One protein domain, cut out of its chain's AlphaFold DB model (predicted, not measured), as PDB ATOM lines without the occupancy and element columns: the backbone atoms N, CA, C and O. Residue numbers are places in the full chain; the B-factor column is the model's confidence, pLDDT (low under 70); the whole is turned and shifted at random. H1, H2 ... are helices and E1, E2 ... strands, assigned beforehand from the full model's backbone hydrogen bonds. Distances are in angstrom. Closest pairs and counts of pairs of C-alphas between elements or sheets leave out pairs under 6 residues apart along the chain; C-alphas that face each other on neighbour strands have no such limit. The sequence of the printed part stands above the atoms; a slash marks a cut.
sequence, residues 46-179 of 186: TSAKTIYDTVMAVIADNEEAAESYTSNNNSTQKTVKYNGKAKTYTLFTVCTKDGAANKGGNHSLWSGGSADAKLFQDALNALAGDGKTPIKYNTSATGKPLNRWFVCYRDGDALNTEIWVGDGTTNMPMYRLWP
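What this domain is: This is residues 46 to 179 of the 186 residues of the protein "N-terminal methylation site-containing protein" of Ruminococcus flavefaciens (UniProt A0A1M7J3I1). A strongly twisted and curled antiparallel sheet of five strands has three helices on it: H1 packs over E4 and E5, while H2 and H3 meet E2 around its sharp bend at residue 94. H3 packs on both H1 and H2. The printed part has 134 residues, with three named helices and five named strands in the order H1 H2 E1 E2 H3 E3 E4 E5; the class is mixed and the sheet's order is E1 E2 E3 E4 E5. It is compact and rounded, with a radius of gyration of the C-alphas of 13.9 A and spans of 38 by 34 by 26 A.

Where its parts are: The strands are E1, residues 74 to 82, E2, 85 to 98 and 31.4 A long, E3, 148 to 154, E4, 157 to 166, and E5, 175 to 178, ending at C-alpha 178 (198.665, 199.240, 174.636). The helices are H1, residues 46 to 61, 22.6 A from C-alpha 46 (203.591, 191.758, 175.582), H2, 63 to 70, and H3, 118 to 128.

How they stand to each other: Hairpin E1 and E2 has N 78 and O 89 at 2.9 A. E2 and E3 pair through N 94 and O 151, 2.9 A. E3 E4 E5 form a meander, each strand the antiparallel neighbour of the one before, with N 152 and O 162 at 3.0 A and N 177 and O 163 at 2.8 A. H1's height over the sheet is 9.5 A. H1 and H3 touch at Val 58 and Leu 124, closest C-alphas 6.3 A apart. H2 and H3 touch at Ala 65 and Phe 120, 4.3 A between closest C-alphas. H1 and H2 touch only at the corner. Every O i to N i+4 pair is within hydrogen-bond range in H1 and H3, and 3 of 4 in H2.

The domain as a whole: The farthest C-alphas, Glu 63 and Gly 143, are 40.4 A apart. The printed part has no cut. The links E2 to H3 and H3 to E3 are long. pLDDT is under 70 at residues 82, 101 to 105 and 141 to 142.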
ATOM      1  N   THR A  46     204.217 192.957 175.002       95.50
ATOM      2  CA  THR A  46     203.591 191.758 175.582       95.50
ATOM      3  C   THR A  46     203.330 191.952 177.073       95.50
ATOM      4  O   THR A  46     202.237 191.664 177.547       95.50
ATOM      5  N   SER A  47     204.304 192.510 177.798       95.12
ATOM      6  CA  SER A  47     204.154 192.829 179.222       95.12
ATOM      7  C   SER A  47     203.049 193.866 179.446       95.12
ATOM      8  O   SER A  47     202.237 193.701 180.349       95.12
ATOM      9  N   ALA A  48     202.965 194.889 178.590       96.62
ATOM     10  CA  ALA A  48     201.906 195.891 178.623       96.62
ATOM     11  C   ALA A  48     200.523 195.262 178.423       96.62
ATOM     12  O   ALA A  48     199.594 195.589 179.153       96.62
ATOM     13  N   LYS A  49     200.394 194.316 177.484       96.06
ATOM     14  CA  LYS A  49     199.153 193.564 177.291       96.06
ATOM     15  C   LYS A  49     198.789 192.754 178.534       96.06
ATOM     16  O   LYS A  49     197.644 192.802 178.959       96.06
ATOM     17  N   THR A  50     199.740 192.036 179.130       95.44
ATOM     18  CA  THR A  50     199.478 191.278 180.362       95.44
ATOM     19  C   THR A  50     198.994 192.196 181.480       95.44
ATOM     20  O   THR A  50     198.007 191.873 182.126       95.44
ATOM     21  N   ILE A  51     199.628 193.359 181.662       95.75
ATOM     22  CA  ILE A  51     199.178 194.365 182.632       95.75
ATOM     23  C   ILE A  51     197.742 194.799 182.323       95.75
ATOM     24  O   ILE A  51     196.913 194.815 183.226       95.75
ATOM     25  N   TYR A  52     197.437 195.123 181.065       96.06
ATOM     26  CA  TYR A  52     196.087 195.496 180.647       96.06
ATOM     27  C   TYR A  52     195.060 194.406 180.974       96.06
ATOM     28  O   TYR A  52     194.033 194.704 181.574       96.06
ATOM     29  N   ASP A  53     195.352 193.150 180.628       95.81
ATOM     30  CA  ASP A  53     194.464 192.018 180.895       95.81
ATOM     31  C   ASP A  53     194.207 191.878 182.413       95.81
ATOM     32  O   ASP A  53     193.066 191.676 182.827       95.81
ATOM     33  N   THR A  54     195.235 192.061 183.254       95.44
ATOM     34  CA  THR A  54     195.091 192.072 184.720       95.44
ATOM     35  C   THR A  54     194.221 193.234 185.207       95.44
ATOM     36  O   THR A  54     193.369 193.037 186.069       95.44
ATOM     37  N   VAL A  55     194.404 194.440 184.660       95.38
ATOM     38  CA  VAL A  55     193.595 195.619 185.015       95.38
ATOM     39  C   VAL A  55     192.125 195.395 184.660       95.38
ATOM     40  O   VAL A  55     191.255 195.638 185.492       95.38
ATOM     41  N   MET A  56     191.843 194.883 183.460       94.31
ATOM     42  CA  MET A  56     190.476 194.567 183.034       94.31
ATOM     43  C   MET A  56     189.846 193.473 183.898       94.31
ATOM     44  O   MET A  56     188.670 193.578 184.229       94.31
ATOM     45  N   ALA A  57     190.619 192.462 184.305       94.75
ATOM     46  CA  ALA A  57     190.136 191.427 185.214       94.75
ATOM     47  C   ALA A  57     189.723 192.006 186.578       94.75
ATOM     48  O   ALA A  57     188.649 191.682 187.066       94.75
ATOM     49  N   VAL A  58     190.525 192.908 187.156       94.94
ATOM     50  CA  VAL A  58     190.205 193.567 188.437       94.94
ATOM     51  C   VAL A  58     188.926 194.395 188.344       94.94
ATOM     52  O   VAL A  58     188.070 194.294 189.216       94.94
ATOM     53  N   ILE A  59     188.793 195.199 187.288       93.06
ATOM     54  CA  ILE A  59     187.625 196.068 187.086       93.06
ATOM     55  C   ILE A  59     186.358 195.235 186.840       93.06
ATOM     56  O   ILE A  59     185.273 195.638 187.244       93.06
ATOM     57  N   ALA A  60     186.477 194.078 186.186       93.00
ATOM     58  CA  ALA A  60     185.342 193.197 185.930       93.00
ATOM     59  C   ALA A  60     184.902 192.386 187.162       93.00
ATOM     60  O   ALA A  60     183.728 192.046 187.266       93.00
ATOM     61  N   ASP A  61     185.833 192.048 188.058       93.62
ATOM     62  CA  ASP A  61     185.579 191.179 189.214       93.62
ATOM     63  C   ASP A  61     185.138 191.954 190.468       93.62
ATOM     64  O   ASP A  61     184.415 191.421 191.307       93.62
ATOM     65  N   ASN A  62     185.549 193.221 190.604       93.00
ATOM     66  CA  ASN A  62     185.296 194.026 191.798       93.00
ATOM     67  C   ASN A  62     184.767 195.427 191.445       93.00
ATOM     68  O   ASN A  62     185.502 196.280 190.943       93.00
ATOM     69  N   GLU A  63     183.497 195.672 191.773       92.75
ATOM     70  CA  GLU A  63     182.796 196.936 191.506       92.75
ATOM     71  C   GLU A  63     183.396 198.121 192.284       92.75
ATOM     72  O   GLU A  63     183.625 199.180 191.704       92.75
ATOM     73  N   GLU A  64     183.780 197.939 193.551       93.38
ATOM     74  CA  GLU A  64     184.435 198.992 194.344       93.38
ATOM     75  C   GLU A  64     185.810 199.360 193.763       93.38
ATOM     76  O   GLU A  64     186.206 200.529 193.726       93.38
ATOM     77  N   ALA A  65     186.550 198.365 193.265       92.75
ATOM     78  CA  ALA A  65     187.806 198.596 192.562       92.75
ATOM     79  C   ALA A  65     187.575 199.308 191.218       92.75
ATOM     80  O   ALA A  65     188.386 200.151 190.834       92.75
ATOM     81  N   ALA A  66     186.479 199.014 190.514       92.38
ATOM     82  CA  ALA A  66     186.098 199.697 189.279       92.38
ATOM     83  C   ALA A  66     185.734 201.173 189.515       92.38
ATOM     84  O   ALA A  66     186.164 202.048 188.759       92.38
ATOM     85  N   GLU A  67     185.007 201.482 190.586       92.12
ATOM     86  CA  GLU A  67     184.726 202.865 190.985       92.12
ATOM     87  C   GLU A  67     186.020 203.593 191.376       92.12
ATOM     88  O   GLU A  67     186.339 204.662 190.842       92.12
ATOM     89  N   SER A  68     186.831 202.957 192.228       92.75
ATOM     90  CA  SER A  68     188.148 203.446 192.646       92.75
ATOM     91  C   SER A  68     189.057 203.740 191.446       92.75
ATOM     92  O   SER A  68     189.731 204.771 191.419       92.75
ATOM     93  N   TYR A  69     189.011 202.911 190.397       92.19
ATOM     94  CA  TYR A  69     189.799 203.074 189.175       92.19
ATOM     95  C   TYR A  69     189.595 204.430 188.486       92.19
ATOM     96  O   TYR A  69     190.544 204.980 187.930       92.19
ATOM     97  N   THR A  70     188.387 204.998 188.535       90.25
ATOM     98  CA  THR A  70     188.049 206.262 187.849       90.25
ATOM     99  C   THR A  70     188.051 207.490 188.760       90.25
ATOM    100  O   THR A  70     187.962 208.625 188.286       90.25
ATOM    101  N   SER A  71     188.201 207.288 190.066       87.19
ATOM    102  CA  SER A  71     188.008 208.326 191.078       87.19
ATOM    103  C   SER A  71     189.168 209.340 191.173       87.19
ATOM    104  O   SER A  71     190.305 209.013 191.516       87.19
ATOM    105  N   ASN A  72     188.869 210.611 190.869       81.69
ATOM    106  CA  ASN A  72     189.726 211.792 191.099       81.69
ATOM    107  C   ASN A  72     191.198 211.655 190.667       81.69
ATOM    108  O   ASN A  72     192.103 212.214 191.290       81.69
ATOM    109  N   ASN A  73     191.455 210.910 189.594       84.81
ATOM    110  CA  ASN A  73     192.811 210.667 189.119       84.81
ATOM    111  C   ASN A  73     193.459 211.913 188.509       84.81
ATOM    112  O   ASN A  73     192.801 212.788 187.945       84.81
ATOM    113  N   ASN A  74     194.792 211.951 188.552       85.56
ATOM    114  CA  ASN A  74     195.559 213.053 187.983       85.56
ATOM    115  C   ASN A  74     195.438 213.063 186.455       85.56
ATOM    116  O   ASN A  74     195.885 212.131 185.780       85.56
ATOM    117  N   SER A  75     194.875 214.140 185.909       86.88
ATOM    118  CA  SER A  75     194.725 214.337 184.470       86.88
ATOM    119  C   SER A  75     195.917 215.073 183.858       86.88
ATOM    120  O   SER A  75     196.403 216.059 184.413       86.88
ATOM    121  N   THR A  76     196.338 214.663 182.666       85.50
ATOM    122  CA  THR A  76     197.340 215.360 181.850       85.50
ATOM    123  C   THR A  76     196.861 215.406 180.403       85.50
ATOM    124  O   THR A  76     196.264 214.441 179.930       85.50
ATOM    125  N   GLN A  77     197.138 216.481 179.665       86.69
ATOM    126  CA  GLN A  77     196.896 216.475 178.220       86.69
ATOM    127  C   GLN A  77     198.005 215.708 177.499       86.69
ATOM    128  O   GLN A  77     199.196 215.925 177.753       86.69
ATOM    129  N   LYS A  78     197.619 214.818 176.580       85.94
ATOM    130  CA  LYS A  78     198.547 214.056 175.741       85.94
ATOM    131  C   LYS A  78     198.177 214.181 174.277       85.94
ATOM    132  O   LYS A  78     197.021 214.026 173.896       85.94
ATOM    133  N   THR A  79     199.194 214.441 173.463       83.38
ATOM    134  CA  THR A  79     199.071 214.523 172.010       83.38
ATOM    135  C   THR A  79     199.683 213.278 171.398       83.38
ATOM    136  O   THR A  79     200.886 213.056 171.530       83.38
ATOM    137  N   VAL A  80     198.877 212.488 170.692       76.44
ATOM    138  CA  VAL A  80     199.340 211.296 169.973       76.44
ATOM    139  C   VAL A  80     199.026 211.409 168.493       76.44
ATOM    140  O   VAL A  80     198.035 212.012 168.078       76.44
ATOM    141  N   LYS A  81     199.904 210.837 167.670       74.31
ATOM    142  CA  LYS A  81     199.712 210.752 166.224       74.31
ATOM    143  C   LYS A  81     198.863 209.527 165.899       74.31
ATOM    144  O   LYS A  81     199.320 208.403 166.064       74.31
ATOM    145  N   TYR A  82     197.663 209.749 165.374       69.19
ATOM    146  CA  TYR A  82     196.792 208.699 164.848       69.19
ATOM    147  C   TYR A  82     196.596 208.907 163.345       69.19
ATOM    148  O   TYR A  82     196.148 209.974 162.921       69.19
ATOM    149  N   ASN A  83     196.953 207.912 162.527       72.25
ATOM    150  CA  ASN A  83     196.905 207.990 161.059       72.25
ATOM    151  C   ASN A  83     197.554 209.269 160.489       72.25
ATOM    152  O   ASN A  83     197.001 209.932 159.614       72.25
ATOM    153  N   GLY A  84     198.712 209.659 161.033       75.69
ATOM    154  CA  GLY A  84     199.457 210.845 160.594       75.69
ATOM    155  C   GLY A  84     198.888 212.192 161.059       75.69
ATOM    156  O   GLY A  84     199.502 213.220 160.789       75.69
ATOM    157  N   LYS A  85     197.766 212.212 161.790       78.88
ATOM    158  CA  LYS A  85     197.184 213.427 162.376       78.88
ATOM    159  C   LYS A  85     197.418 213.462 163.883       78.88
ATOM    160  O   LYS A  85     197.238 212.454 164.564       78.88
ATOM    161  N   ALA A  86     197.811 214.621 164.404       84.25
ATOM    162  CA  ALA A  86     197.897 214.836 165.842       84.25
ATOM    163  C   ALA A  86     196.484 214.918 166.438       84.25
ATOM    164  O   ALA A  86     195.641 215.664 165.940       84.25
ATOM    165  N   LYS A  87     196.231 214.141 167.490       83.62
ATOM    166  CA  LYS A  87     195.028 214.218 168.319       83.62
ATOM    167  C   LYS A  87     195.448 214.457 169.761       83.62
ATOM    168  O   LYS A  87     196.338 213.763 170.250       83.62
ATOM    169  N   THR A  88     194.794 215.406 170.415       87.81
ATOM    170  CA  THR A  88     194.985 215.687 171.840       87.81
ATOM    171  C   THR A  88     193.816 215.111 172.617       87.81
ATOM    172  O   THR A  88     192.669 215.321 172.229       87.81
ATOM    173  N   TYR A  89     194.109 214.403 173.698       86.12
ATOM    174  CA  TYR A  89     193.120 213.883 174.635       86.12
ATOM    175  C   TYR A  89     193.566 214.116 176.073       86.12
ATOM    176  O   TYR A  89     194.737 214.415 176.345       86.12
ATOM    177  N   THR A  90     192.619 213.975 176.995       89.75
ATOM    178  CA  THR A  90     192.907 214.009 178.426       89.75
ATOM    179  C   THR A  90     193.211 212.595 178.893       89.75
ATOM    180  O   THR A  90     192.419 211.680 178.692       89.75
ATOM    181  N   LEU A  91     194.375 212.406 179.500       90.81
ATOM    182  CA  LEU A  91     194.815 211.131 180.044       90.81
ATOM    183  C   LEU A  91     194.810 211.201 181.568       90.81
ATOM    184  O   LEU A  91     195.486 212.052 182.146       90.81
ATOM    185  N   PHE A  92     194.095 210.286 182.208       91.81
ATOM    186  CA  PHE A  92     194.023 210.158 183.657       91.81
ATOM    187  C   PHE A  92     194.956 209.042 184.105       91.81
ATOM    188  O   PHE A  92     194.846 207.916 183.628       91.81
ATOM    189  N   THR A  93     195.906 209.347 184.987       92.56
ATOM    190  CA  THR A  93     196.848 208.352 185.519       92.56
ATOM    191  C   THR A  93     196.309 207.764 186.812       92.56
ATOM    192  O   THR A  93     196.178 208.492 187.795       92.56
ATOM    193  N   VAL A  94     196.057 206.453 186.811       93.06
ATOM    194  CA  VAL A  94     195.456 205.733 187.943       93.06
ATOM    195  C   VAL A  94     196.509 205.218 188.905       93.06
ATOM    196  O   VAL A  94     196.430 205.420 190.111       93.06
ATOM    197  N   CYS A  95     197.522 204.541 188.377       92.56
ATOM    198  CA  CYS A  95     198.607 204.020 189.187       92.56
ATOM    199  C   CYS A  95     199.861 203.797 188.345       92.56
ATOM    200  O   CYS A  95     199.861 203.842 187.112       92.56
ATOM    201  N   THR A  96     200.960 203.584 189.050       92.19
ATOM    202  CA  THR A  96     202.303 203.454 188.505       92.19
ATOM    203  C   THR A  96     203.065 202.353 189.225       92.19
ATOM    204  O   THR A  96     202.875 202.143 190.423       92.19
ATOM    205  N   LYS A  97     203.937 201.653 188.501       91.19
ATOM    206  CA  LYS A  97     204.826 200.622 189.054       91.19
ATOM    207  C   LYS A  97     206.190 200.719 188.393       91.19
ATOM    208  O   LYS A  97     206.296 200.866 187.175       91.19
ATOM    209  N   ASP A  98     207.246 200.624 189.186       88.44
ATOM    210  CA  ASP A  98     208.610 200.673 188.684       88.44
ATOM    211  C   ASP A  98     209.024 199.322 188.098       88.44
ATOM    212  O   ASP A  98     208.970 198.278 188.750       88.44
ATOM    213  N   GLY A  99     209.468 199.343 186.842       82.44
ATOM    214  CA  GLY A  99     210.034 198.171 186.179       82.44
ATOM    215  C   GLY A  99     211.488 197.902 186.581       82.44
ATOM    216  O   GLY A  99     211.964 196.772 186.496       82.44
ATOM    217  N   ALA A 100     212.207 198.919 187.053       77.62
ATOM    218  CA  ALA A 100     213.592 198.819 187.507       77.62
ATOM    219  C   ALA A 100     213.856 199.777 188.679       77.62
ATOM    220  O   ALA A 100     213.002 200.581 189.033       77.62
ATOM    221  N   ALA A 101     215.037 199.682 189.300       69.88
ATOM    222  CA  ALA A 101     215.427 200.637 190.335       69.88
ATOM    223  C   ALA A 101     215.542 202.047 189.735       69.88
ATOM    224  O   ALA A 101     216.282 202.256 188.771       69.88
ATOM    225  N   ASN A 102     214.830 203.004 190.328       66.38
ATOM    226  CA  ASN A 102     214.719 204.369 189.824       66.38
ATOM    227  C   ASN A 102     215.414 205.364 190.751       66.38
ATOM    228  O   ASN A 102     215.555 205.124 191.944       66.38
ATOM    229  N   LYS A 103     215.867 206.498 190.194       59.31
ATOM    230  CA  LYS A 103     216.480 207.590 190.979       59.31
ATOM    231  C   LYS A 103     215.449 208.452 191.738       59.31
ATOM    232  O   LYS A 103     215.846 209.414 192.384       59.31
ATOM    233  N   GLY A 104     214.154 208.136 191.633       61.34
ATOM    234  CA  GLY A 104     213.055 208.755 192.388       61.34
ATOM    235  C   GLY A 104     212.490 207.815 193.461       61.34
ATOM    236  O   GLY A 104     213.106 206.799 193.774       61.34
ATOM    237  N   GLY A 105     211.308 208.132 194.004       62.59
ATOM    238  CA  GLY A 105     210.571 207.200 194.868       62.59
ATOM    239  C   GLY A 105     210.411 205.848 194.167       62.59
ATOM    240  O   GLY A 105     210.096 205.821 192.976       62.59
ATOM    241  N   ASN A 106     210.699 204.756 194.879       71.19
ATOM    242  CA  ASN A 106     210.729 203.402 194.327       71.19
ATOM    243  C   ASN A 106     209.357 202.724 194.498       71.19
ATOM    244  O   ASN A 106     209.007 202.286 195.594       71.19
ATOM    245  N   HIS A 107     208.592 202.625 193.414       76.31
ATOM    246  CA  HIS A 107     207.248 202.044 193.359       76.31
ATOM    247  C   HIS A 107     207.342 200.541 193.085       76.31
ATOM    248  O   HIS A 107     207.153 200.081 191.960       76.31
ATOM    249  N   SER A 108     207.663 199.754 194.114       83.00
ATOM    250  CA  SER A 108     207.794 198.291 193.956       83.00
ATOM    251  C   SER A 108     206.451 197.596 193.670       83.00
ATOM    252  O   SER A 108     206.429 196.509 193.099       83.00
ATOM    253  N   LEU A 109     205.341 198.255 194.012       89.44
ATOM    254  CA  LEU A 109     203.959 197.839 193.772       89.44
ATOM    255  C   LEU A 109     203.212 198.924 192.982       89.44
ATOM    256  O   LEU A 109     203.639 200.084 192.960       89.44
ATOM    257  N   TRP A 110     202.086 198.557 192.367       92.62
ATOM    258  CA  TRP A 110     201.163 199.513 191.756       92.62
ATOM    259  C   TRP A 110     200.683 200.506 192.808       92.62
ATOM    260  O   TRP A 110     200.104 200.124 193.820       92.62
ATOM    261  N   SER A 111     201.009 201.773 192.592       89.69
ATOM    262  CA  SER A 111     200.840 202.858 193.559       89.69
ATOM    263  C   SER A 111     200.865 204.219 192.857       89.69
ATOM    264  O   SER A 111     201.140 204.308 191.659       89.69
ATOM    265  N   GLY A 112     200.624 205.306 193.581       85.31
ATOM    266  CA  GLY A 112     200.522 206.649 192.998       85.31
ATOM    267  C   GLY A 112     199.078 206.977 192.623       85.31
ATOM    268  O   GLY A 112     198.167 206.453 193.248       85.31
ATOM    269  N   GLY A 113     198.868 207.854 191.639       80.75
ATOM    270  CA  GLY A 113     197.519 208.336 191.313       80.75
ATOM    271  C   GLY A 113     196.892 209.153 192.445       80.75
ATOM    272  O   GLY A 113     197.601 209.883 193.144       80.75
ATOM    273  N   SER A 114     195.569 209.055 192.592       85.75
ATOM    274  CA  SER A 114     194.813 209.652 193.699       85.75
ATOM    275  C   SER A 114     194.800 208.735 194.930       85.75
ATOM    276  O   SER A 114     195.066 207.537 194.835       85.75
ATOM    277  N   ALA A 115     194.467 209.290 196.102       88.12
ATOM    278  CA  ALA A 115     194.200 208.476 197.291       88.12
ATOM    279  C   ALA A 115     192.971 207.567 197.100       88.12
ATOM    280  O   ALA A 115     192.915 206.476 197.665       88.12
ATOM    281  N   ASP A 116     192.028 207.993 196.259       89.31
ATOM    282  CA  ASP A 116     190.777 207.288 195.990       89.31
ATOM    283  C   ASP A 116     190.994 206.042 195.107       89.31
ATOM    284  O   ASP A 116     190.249 205.070 195.207       89.31
ATOM    285  N   ALA A 117     192.088 205.994 194.335       91.38
ATOM    286  CA  ALA A 117     192.496 204.836 193.531       91.38
ATOM    287  C   ALA A 117     193.083 203.666 194.357       91.38
ATOM    288  O   ALA A 117     193.543 202.669 193.791       91.38
ATOM    289  N   LYS A 118     193.115 203.766 195.694       92.94
ATOM    290  CA  LYS A 118     193.794 202.792 196.563       92.94
ATOM    291  C   LYS A 118     193.178 201.391 196.517       92.94
ATOM    292  O   LYS A 118     193.930 200.420 196.485       92.94
ATOM    293  N   LEU A 119     191.848 201.278 196.478       93.25
ATOM    294  CA  LEU A 119     191.166 199.978 196.411       93.25
ATOM    295  C   LEU A 119     191.519 199.244 195.114       93.25
ATOM    296  O   LEU A 119     191.884 198.067 195.142       93.25
ATOM    297  N   PHE A 120     191.517 199.965 193.992       94.88
ATOM    298  CA  PHE A 120     191.984 199.427 192.720       94.88
ATOM    299  C   PHE A 120     193.453 198.984 192.778       94.88
ATOM    300  O   PHE A 120     193.793 197.895 192.319       94.88
ATOM    301  N   GLN A 121     194.334 199.809 193.352       94.00
ATOM    302  CA  GLN A 121     195.758 199.484 193.484       94.00
ATOM    303  C   GLN A 121     195.975 198.198 194.282       94.00
ATOM    304  O   GLN A 121     196.794 197.366 193.893       94.00
ATOM    305  N   ASP A 122     195.241 198.016 195.377       93.88
ATOM    306  CA  ASP A 122     195.354 196.830 196.224       93.88
ATOM    307  C   ASP A 122     194.866 195.573 195.506       93.88
ATOM    308  O   ASP A 122     195.584 194.570 195.485       93.88
ATOM    309  N   ALA A 123     193.713 195.646 194.836       94.56
ATOM    310  CA  ALA A 123     193.195 194.543 194.031       94.56
ATOM    311  C   ALA A 123     194.146 194.179 192.877       94.56
ATOM    312  O   ALA A 123     194.441 193.004 192.642       94.56
ATOM    313  N   LEU A 124     194.713 195.185 192.203       94.88
ATOM    314  CA  LEU A 124     195.689 194.978 191.137       94.88
ATOM    315  C   LEU A 124     196.978 194.338 191.650       94.88
ATOM    316  O   LEU A 124     197.507 193.439 191.001       94.88
ATOM    317  N   ASN A 125     197.492 194.762 192.803       93.81
ATOM    318  CA  ASN A 125     198.681 194.157 193.400       93.81
ATOM    319  C   ASN A 125     198.431 192.722 193.873       93.81
ATOM    320  O   ASN A 125     199.319 191.883 193.723       93.81
ATOM    321  N   ALA A 126     197.236 192.426 194.391       93.31
ATOM    322  CA  ALA A 126     196.854 191.073 194.785       93.31
ATOM    323  C   ALA A 126     196.863 190.107 193.587       93.31
ATOM    324  O   ALA A 126     197.327 188.976 193.721       93.31
ATOM    325  N   LEU A 127     196.417 190.565 192.412       92.38
ATOM    326  CA  LEU A 127     196.376 189.742 191.201       92.38
ATOM    327  C   LEU A 127     197.707 189.719 190.427       92.38
ATOM    328  O   LEU A 127     198.101 188.682 189.897       92.38
ATOM    329  N   ALA A 128     198.411 190.852 190.344       88.50
ATOM    330  CA  ALA A 128     199.656 190.986 189.578       88.50
ATOM    331  C   ALA A 128     200.895 190.441 190.310       88.50
ATOM    332  O   ALA A 128     201.922 190.188 189.674       88.50
ATOM    333  N   GLY A 129     200.825 190.305 191.637       83.38
ATOM    334  CA  GLY A 129     201.946 189.916 192.484       83.38
ATOM    335  C   GLY A 129     203.003 191.012 192.688       83.38
ATOM    336  O   GLY A 129     202.943 192.125 192.149       83.38
ATOM    337  N   ASP A 130     204.019 190.670 193.481       74.69
ATOM    338  CA  ASP A 130     205.099 191.554 193.939       74.69
ATOM    339  C   ASP A 130     206.329 191.580 193.009       74.69
ATOM    340  O   ASP A 130     207.241 192.394 193.176       74.69
ATOM    341  N   GLY A 131     206.345 190.725 191.984       74.81
ATOM    342  CA  GLY A 131     207.421 190.655 191.003       74.81
ATOM    343  C   GLY A 131     207.605 191.971 190.244       74.81
ATOM    344  O   GLY A 131     206.641 192.625 189.833       74.81
ATOM    345  N   LYS A 132     208.863 192.364 190.013       74.88
ATOM    346  CA  LYS A 132     209.178 193.479 189.108       74.88
ATOM    347  C   LYS A 132     208.805 193.106 187.676       74.88
ATOM    348  O   LYS A 132     208.973 191.960 187.265       74.88
ATOM    349  N   THR A 133     208.409 194.104 186.894       86.19
ATOM    350  CA  THR A 133     208.143 193.957 185.456       86.19
ATOM    351  C   THR A 133     209.128 194.837 184.685       86.19
ATOM    352  O   THR A 133     208.819 195.995 184.411       86.19
ATOM    353  N   PRO A 134     210.353 194.367 184.383       88.25
ATOM    354  CA  PRO A 134     211.369 195.209 183.763       88.25
ATOM    355  C   PRO A 134     210.981 195.676 182.367       88.25
ATOM    356  O   PRO A 134     210.590 194.868 181.529       88.25
ATOM    357  N   ILE A 135     211.178 196.969 182.115       90.00
ATOM    358  CA  ILE A 135     211.095 197.554 180.776       90.00
ATOM    359  C   ILE A 135     212.438 197.301 180.093       90.00
ATOM    360  O   ILE A 135     213.485 197.780 180.536       90.00
ATOM    361  N   LYS A 136     212.431 196.491 179.037       89.19
ATOM    362  CA  LYS A 136     213.644 196.032 178.357       89.19
ATOM    363  C   LYS A 136     214.164 197.066 177.364       89.19
ATOM    364  O   LYS A 136     215.373 197.117 177.114       89.19
ATOM    365  N   TYR A 137     213.278 197.870 176.790       85.62
ATOM    366  CA  TYR A 137     213.587 198.969 175.896       85.62
ATOM    367  C   TYR A 137     213.777 200.265 176.691       85.62
ATOM    368  O   TYR A 137     212.832 200.962 177.048       85.62
ATOM    369  N   ASN A 138     215.034 200.573 176.995       74.12
ATOM    370  CA  ASN A 138     215.417 201.562 177.997       74.12
ATOM    371  C   ASN A 138     215.836 202.917 177.409       74.12
ATOM    372  O   ASN A 138     216.609 203.620 178.048       74.12
ATOM    373  N   THR A 139     215.397 203.298 176.212       71.56
ATOM    374  CA  THR A 139     215.794 204.583 175.613       71.56
ATOM    375  C   THR A 139     214.588 205.469 175.358       71.56
ATOM    376  O   THR A 139     213.696 205.118 174.591       71.56
ATOM    377  N   SER A 140     214.594 206.632 176.008       72.88
ATOM    378  CA  SER A 140     213.648 207.728 175.810       72.88
ATOM    379  C   SER A 140     214.234 208.804 174.889       72.88
ATOM    380  O   SER A 140     215.453 208.977 174.831       72.88
ATOM    381  N   ALA A 141     213.370 209.613 174.269       67.62
ATOM    382  CA  ALA A 141     213.743 210.866 173.607       67.62
ATOM    383  C   ALA A 141     214.494 211.844 174.535       67.62
ATOM    384  O   ALA A 141     215.270 212.667 174.062       67.62
ATOM    385  N   THR A 142     214.300 211.739 175.855       68.19
ATOM    386  CA  THR A 142     214.986 212.562 176.867       68.19
ATOM    387  C   THR A 142     216.364 212.023 177.270       68.19
ATOM    388  O   THR A 142     217.014 212.600 178.139       68.19
ATOM    389  N   GLY A 143     216.812 210.897 176.699       72.31
ATOM    390  CA  GLY A 143     218.088 210.248 177.034       72.31
ATOM    391  C   GLY A 143     218.105 209.526 178.389       72.31
ATOM    392  O   GLY A 143     219.084 208.858 178.718       72.31
ATOM    393  N   LYS A 144     217.024 209.619 179.173       79.00
ATOM    394  CA  LYS A 144     216.842 208.865 180.418       79.00
ATOM    395  C   LYS A 144     216.267 207.472 180.146       79.00
ATOM    396  O   LYS A 144     215.522 207.302 179.176       79.00
ATOM    397  N   PRO A 145     216.576 206.474 180.990       83.31
ATOM    398  CA  PRO A 145     216.020 205.148 180.813       83.31
ATOM    399  C   PRO A 145     214.525 205.105 181.119       83.31
ATOM    400  O   PRO A 145     214.079 205.652 182.123       83.31
ATOM    401  N   LEU A 146     213.769 204.423 180.258       87.44
ATOM    402  CA  LEU A 146     212.377 204.072 180.534       87.44
ATOM    403  C   LEU A 146     212.338 202.970 181.590       87.44
ATOM    404  O   LEU A 146     213.022 201.953 181.461       87.44
ATOM    405  N   ASN A 147     211.580 203.200 182.654       88.12
ATOM    406  CA  ASN A 147     211.681 202.409 183.880       88.12
ATOM    407  C   ASN A 147     210.411 202.416 184.748       88.12
ATOM    408  O   ASN A 147     210.412 201.792 185.811       88.12
ATOM    409  N   ARG A 148     209.341 203.096 184.319       89.88
ATOM    410  CA  ARG A 148     208.063 203.162 185.031       89.88
ATOM    411  C   ARG A 148     206.907 202.829 184.107       89.88
ATOM    412  O   ARG A 148     206.818 203.381 183.011       89.88
ATOM    413  N   TRP A 149     206.032 201.959 184.588       93.56
ATOM    414  CA  TRP A 149     204.736 201.659 184.005       93.56
ATOM    415  C   TRP A 149     203.677 202.602 184.549       93.56
ATOM    416  O   TRP A 149     203.730 202.996 185.715       93.56
ATOM    417  N   PHE A 150     202.704 202.911 183.708       93.69
ATOM    418  CA  PHE A 150     201.552 203.731 184.035       93.69
ATOM    419  C   PHE A 150     200.301 203.025 183.519       93.69
ATOM    420  O   PHE A 150     200.252 202.627 182.350       93.69
ATOM    421  N   VAL A 151     199.310 202.881 184.393       94.88
ATOM    422  CA  VAL A 151     197.943 202.516 184.015       94.88
ATOM    423  C   VAL A 151     197.154 203.807 183.925       94.88
ATOM    424  O   VAL A 151     197.125 204.600 184.874       94.88
ATOM    425  N   CYS A 152     196.554 204.036 182.766       93.56
ATOM    426  CA  CYS A 152     195.824 205.255 182.483       93.56
ATOM    427  C   CYS A 152     194.497 204.951 181.791       93.56
ATOM    428  O   CYS A 152     194.345 203.893 181.191       93.56
ATOM    429  N   TYR A 153     193.575 205.908 181.790       92.31
ATOM    430  CA  TYR A 153     192.411 205.887 180.904       92.31
ATOM    431  C   TYR A 153     192.190 207.251 180.251       92.31
ATOM    432  O   TYR A 153     192.657 208.287 180.741       92.31
ATOM    433  N   ARG A 154     191.509 207.247 179.107       89.69
ATOM    434  CA  ARG A 154     191.323 208.432 178.268       89.69
ATOM    435  C   ARG A 154     189.943 209.067 178.456       89.69
ATOM    436  O   ARG A 154     188.942 208.369 178.541       89.69
ATOM    437  N   ASP A 155     189.912 210.400 178.447       84.44
ATOM    438  CA  ASP A 155     188.717 211.249 178.325       84.44
ATOM    439  C   ASP A 155     187.603 210.948 179.346       84.44
ATOM    440  O   ASP A 155     186.429 211.187 179.084       84.44
ATOM    441  N   GLY A 156     187.966 210.452 180.534       77.94
ATOM    442  CA  GLY A 156     186.993 210.150 181.588       77.94
ATOM    443  C   GLY A 156     186.363 208.758 181.490       77.94
ATOM    444  O   GLY A 156     185.587 208.397 182.364       77.94
ATOM    445  N   ASP A 157     186.691 207.978 180.458       82.38
ATOM    446  CA  ASP A 157     186.063 206.688 180.180       82.38
ATOM    447  C   ASP A 157     187.005 205.524 180.521       82.38
ATOM    448  O   ASP A 157     188.034 205.319 179.870       82.38
ATOM    449  N   ALA A 158     186.626 204.740 181.537       75.12
ATOM    450  CA  ALA A 158     187.368 203.567 181.999       75.12
ATOM    451  C   ALA A 158     187.558 202.499 180.912       75.12
ATOM    452  O   ALA A 158     188.556 201.772 180.927       75.12
ATOM    453  N   LEU A 159     186.637 202.416 179.944       78.88
ATOM    454  CA  LEU A 159     186.723 201.465 178.836       78.88
ATOM    455  C   LEU A 159     187.922 201.765 177.928       78.88
ATOM    456  O   LEU A 159     188.468 200.861 177.297       78.88
ATOM    457  N   ASN A 160     188.401 203.011 177.926       87.94
ATOM    458  CA  ASN A 160     189.588 203.434 177.190       87.94
ATOM    459  C   ASN A 160     190.853 203.328 178.048       87.94
ATOM    460  O   ASN A 160     191.640 204.275 178.119       87.94
ATOM    461  N   THR A 161     191.042 202.188 178.715       93.19
ATOM    462  CA  THR A 161     192.254 201.913 179.491       93.19
ATOM    463  C   THR A 161     193.462 201.699 178.578       93.19
ATOM    464  O   THR A 161     193.410 200.973 177.587       93.19
ATOM    465  N   GLU A 162     194.581 202.314 178.940       94.19
ATOM    466  CA  GLU A 162     195.829 202.330 178.191       94.19
ATOM    467  C   GLU A 162     197.014 202.051 179.113       94.19
ATOM    468  O   GLU A 162     197.063 202.509 180.257       94.19
ATOM    469  N   ILE A 163     198.014 201.349 178.579       95.75
ATOM    470  CA  ILE A 163     199.253 201.062 179.302       95.75
ATOM    471  C   ILE A 163     200.394 201.844 178.674       95.75
ATOM    472  O   ILE A 163     200.659 201.749 177.471       95.75
ATOM    473  N   TRP A 164     201.083 202.597 179.520       94.06
ATOM    474  CA  TRP A 164     202.131 203.522 179.131       94.06
ATOM    475  C   TRP A 164     203.432 203.240 179.871       94.06
ATOM    476  O   TRP A 164     203.450 202.658 180.957       94.06
ATOM    477  N   VAL A 165     204.529 203.718 179.293       92.56
ATOM    478  CA  VAL A 165     205.848 203.746 179.929       92.56
ATOM    479  C   VAL A 165     206.399 205.163 179.999       92.56
ATOM    480  O   VAL A 165     206.094 206.012 179.157       92.56
ATOM    481  N   GLY A 166     207.247 205.415 180.992       89.56
ATOM    482  CA  GLY A 166     207.951 206.682 181.174       89.56
ATOM    483  C   GLY A 166     209.275 206.532 181.924       89.56
ATOM    484  O   GLY A 166     209.685 205.428 182.288       89.56
ATOM    485  N   ASP A 167     209.949 207.663 182.132       83.75
ATOM    486  CA  ASP A 167     211.311 207.753 182.687       83.75
ATOM    487  C   ASP A 167     211.392 207.809 184.226       83.75
ATOM    488  O   ASP A 167     212.477 207.967 184.800       83.75
ATOM    489  N   GLY A 168     210.238 207.749 184.898       77.81
ATOM    490  CA  GLY A 168     210.123 207.733 186.357       77.81
ATOM    491  C   GLY A 168     210.553 209.026 187.064       77.81
ATOM    492  O   GLY A 168     210.402 209.124 188.279       77.81
ATOM    493  N   THR A 169     211.065 210.034 186.347       77.62
ATOM    494  CA  THR A 169     211.474 211.315 186.951       77.62
ATOM    495  C   THR A 169     210.332 212.321 186.946       77.62
ATOM    496  O   THR A 169     210.158 213.068 187.901       77.62
ATOM    497  N   THR A 170     209.565 212.356 185.858       72.94
ATOM    498  CA  THR A 170     208.518 213.367 185.647       72.94
ATOM    499  C   THR A 170     207.139 212.924 186.126       72.94
ATOM    500  O   THR A 170     206.214 213.727 186.101       72.94
ATOM    501  N   ASN A 171     206.980 211.662 186.552       76.44
ATOM    502  CA  ASN A 171     205.674 211.037 186.816       76.44
ATOM    503  C   ASN A 171     204.679 211.185 185.655       76.44
ATOM    504  O   ASN A 171     203.470 211.137 185.858       76.44
ATOM    505  N   MET A 172     205.185 211.350 184.433       82.19
ATOM    506  CA  MET A 172     204.363 211.513 183.247       82.19
ATOM    507  C   MET A 172     204.511 210.298 182.329       82.19
ATOM    508  O   MET A 172     205.640 209.891 182.036       82.19
ATOM    509  N   PRO A 173     203.396 209.755 181.811       89.50
ATOM    510  CA  PRO A 173     203.451 208.744 180.765       89.50
ATOM    511  C   PRO A 173     204.055 209.355 179.490       89.50
ATOM    512  O   PRO A 173     203.741 210.497 179.131       89.50
ATOM    513  N   MET A 174     204.956 208.624 178.829       89.19
ATOM    514  CA  MET A 174     205.715 209.109 177.666       89.19
ATOM    515  C   MET A 174     205.342 208.385 176.379       89.19
ATOM    516  O   MET A 174     205.074 209.045 175.381       89.19
ATOM    517  N   TYR A 175     205.325 207.052 176.409       90.81
ATOM    518  CA  TYR A 175     205.002 206.222 175.250       90.81
ATOM    519  C   TYR A 175     203.904 205.236 175.602       90.81
ATOM    520  O   TYR A 175     204.015 204.508 176.592       90.81
ATOM    521  N   ARG A 176     202.868 205.183 174.777       92.19
ATOM    522  CA  ARG A 176     201.811 204.186 174.887       92.19
ATOM    523  C   ARG A 176     202.270 202.874 174.277       92.19
ATOM    524  O   ARG A 176     202.847 202.858 173.188       92.19
ATOM    525  N   LEU A 177     202.027 201.773 174.978       93.94
ATOM    526  CA  LEU A 177     202.336 200.423 174.504       93.94
ATOM    527  C   LEU A 177     201.073 199.637 174.147       93.94
ATOM    528  O   LEU A 177     201.131 198.836 173.213       93.94
ATOM    529  N   TRP A 178     199.961 199.892 174.842       95.12
ATOM    530  CA  TRP A 178     198.665 199.240 174.636       95.12
ATOM    531  C   TRP A 178     197.519 200.267 174.723       95.12
ATOM    532  O   TRP A 178     197.626 201.177 175.553       95.12
ATOM    533  N   PRO A 179     196.430 200.148 173.931       91.06
ATOM    534  CA  PRO A 179     196.126 199.083 172.958       91.06
ATOM    535  C   PRO A 179     196.937 199.161 171.662       91.06
ATOM    536  O   PRO A 179     197.241 198.138 171.053       91.06
TER     537      PRO A 179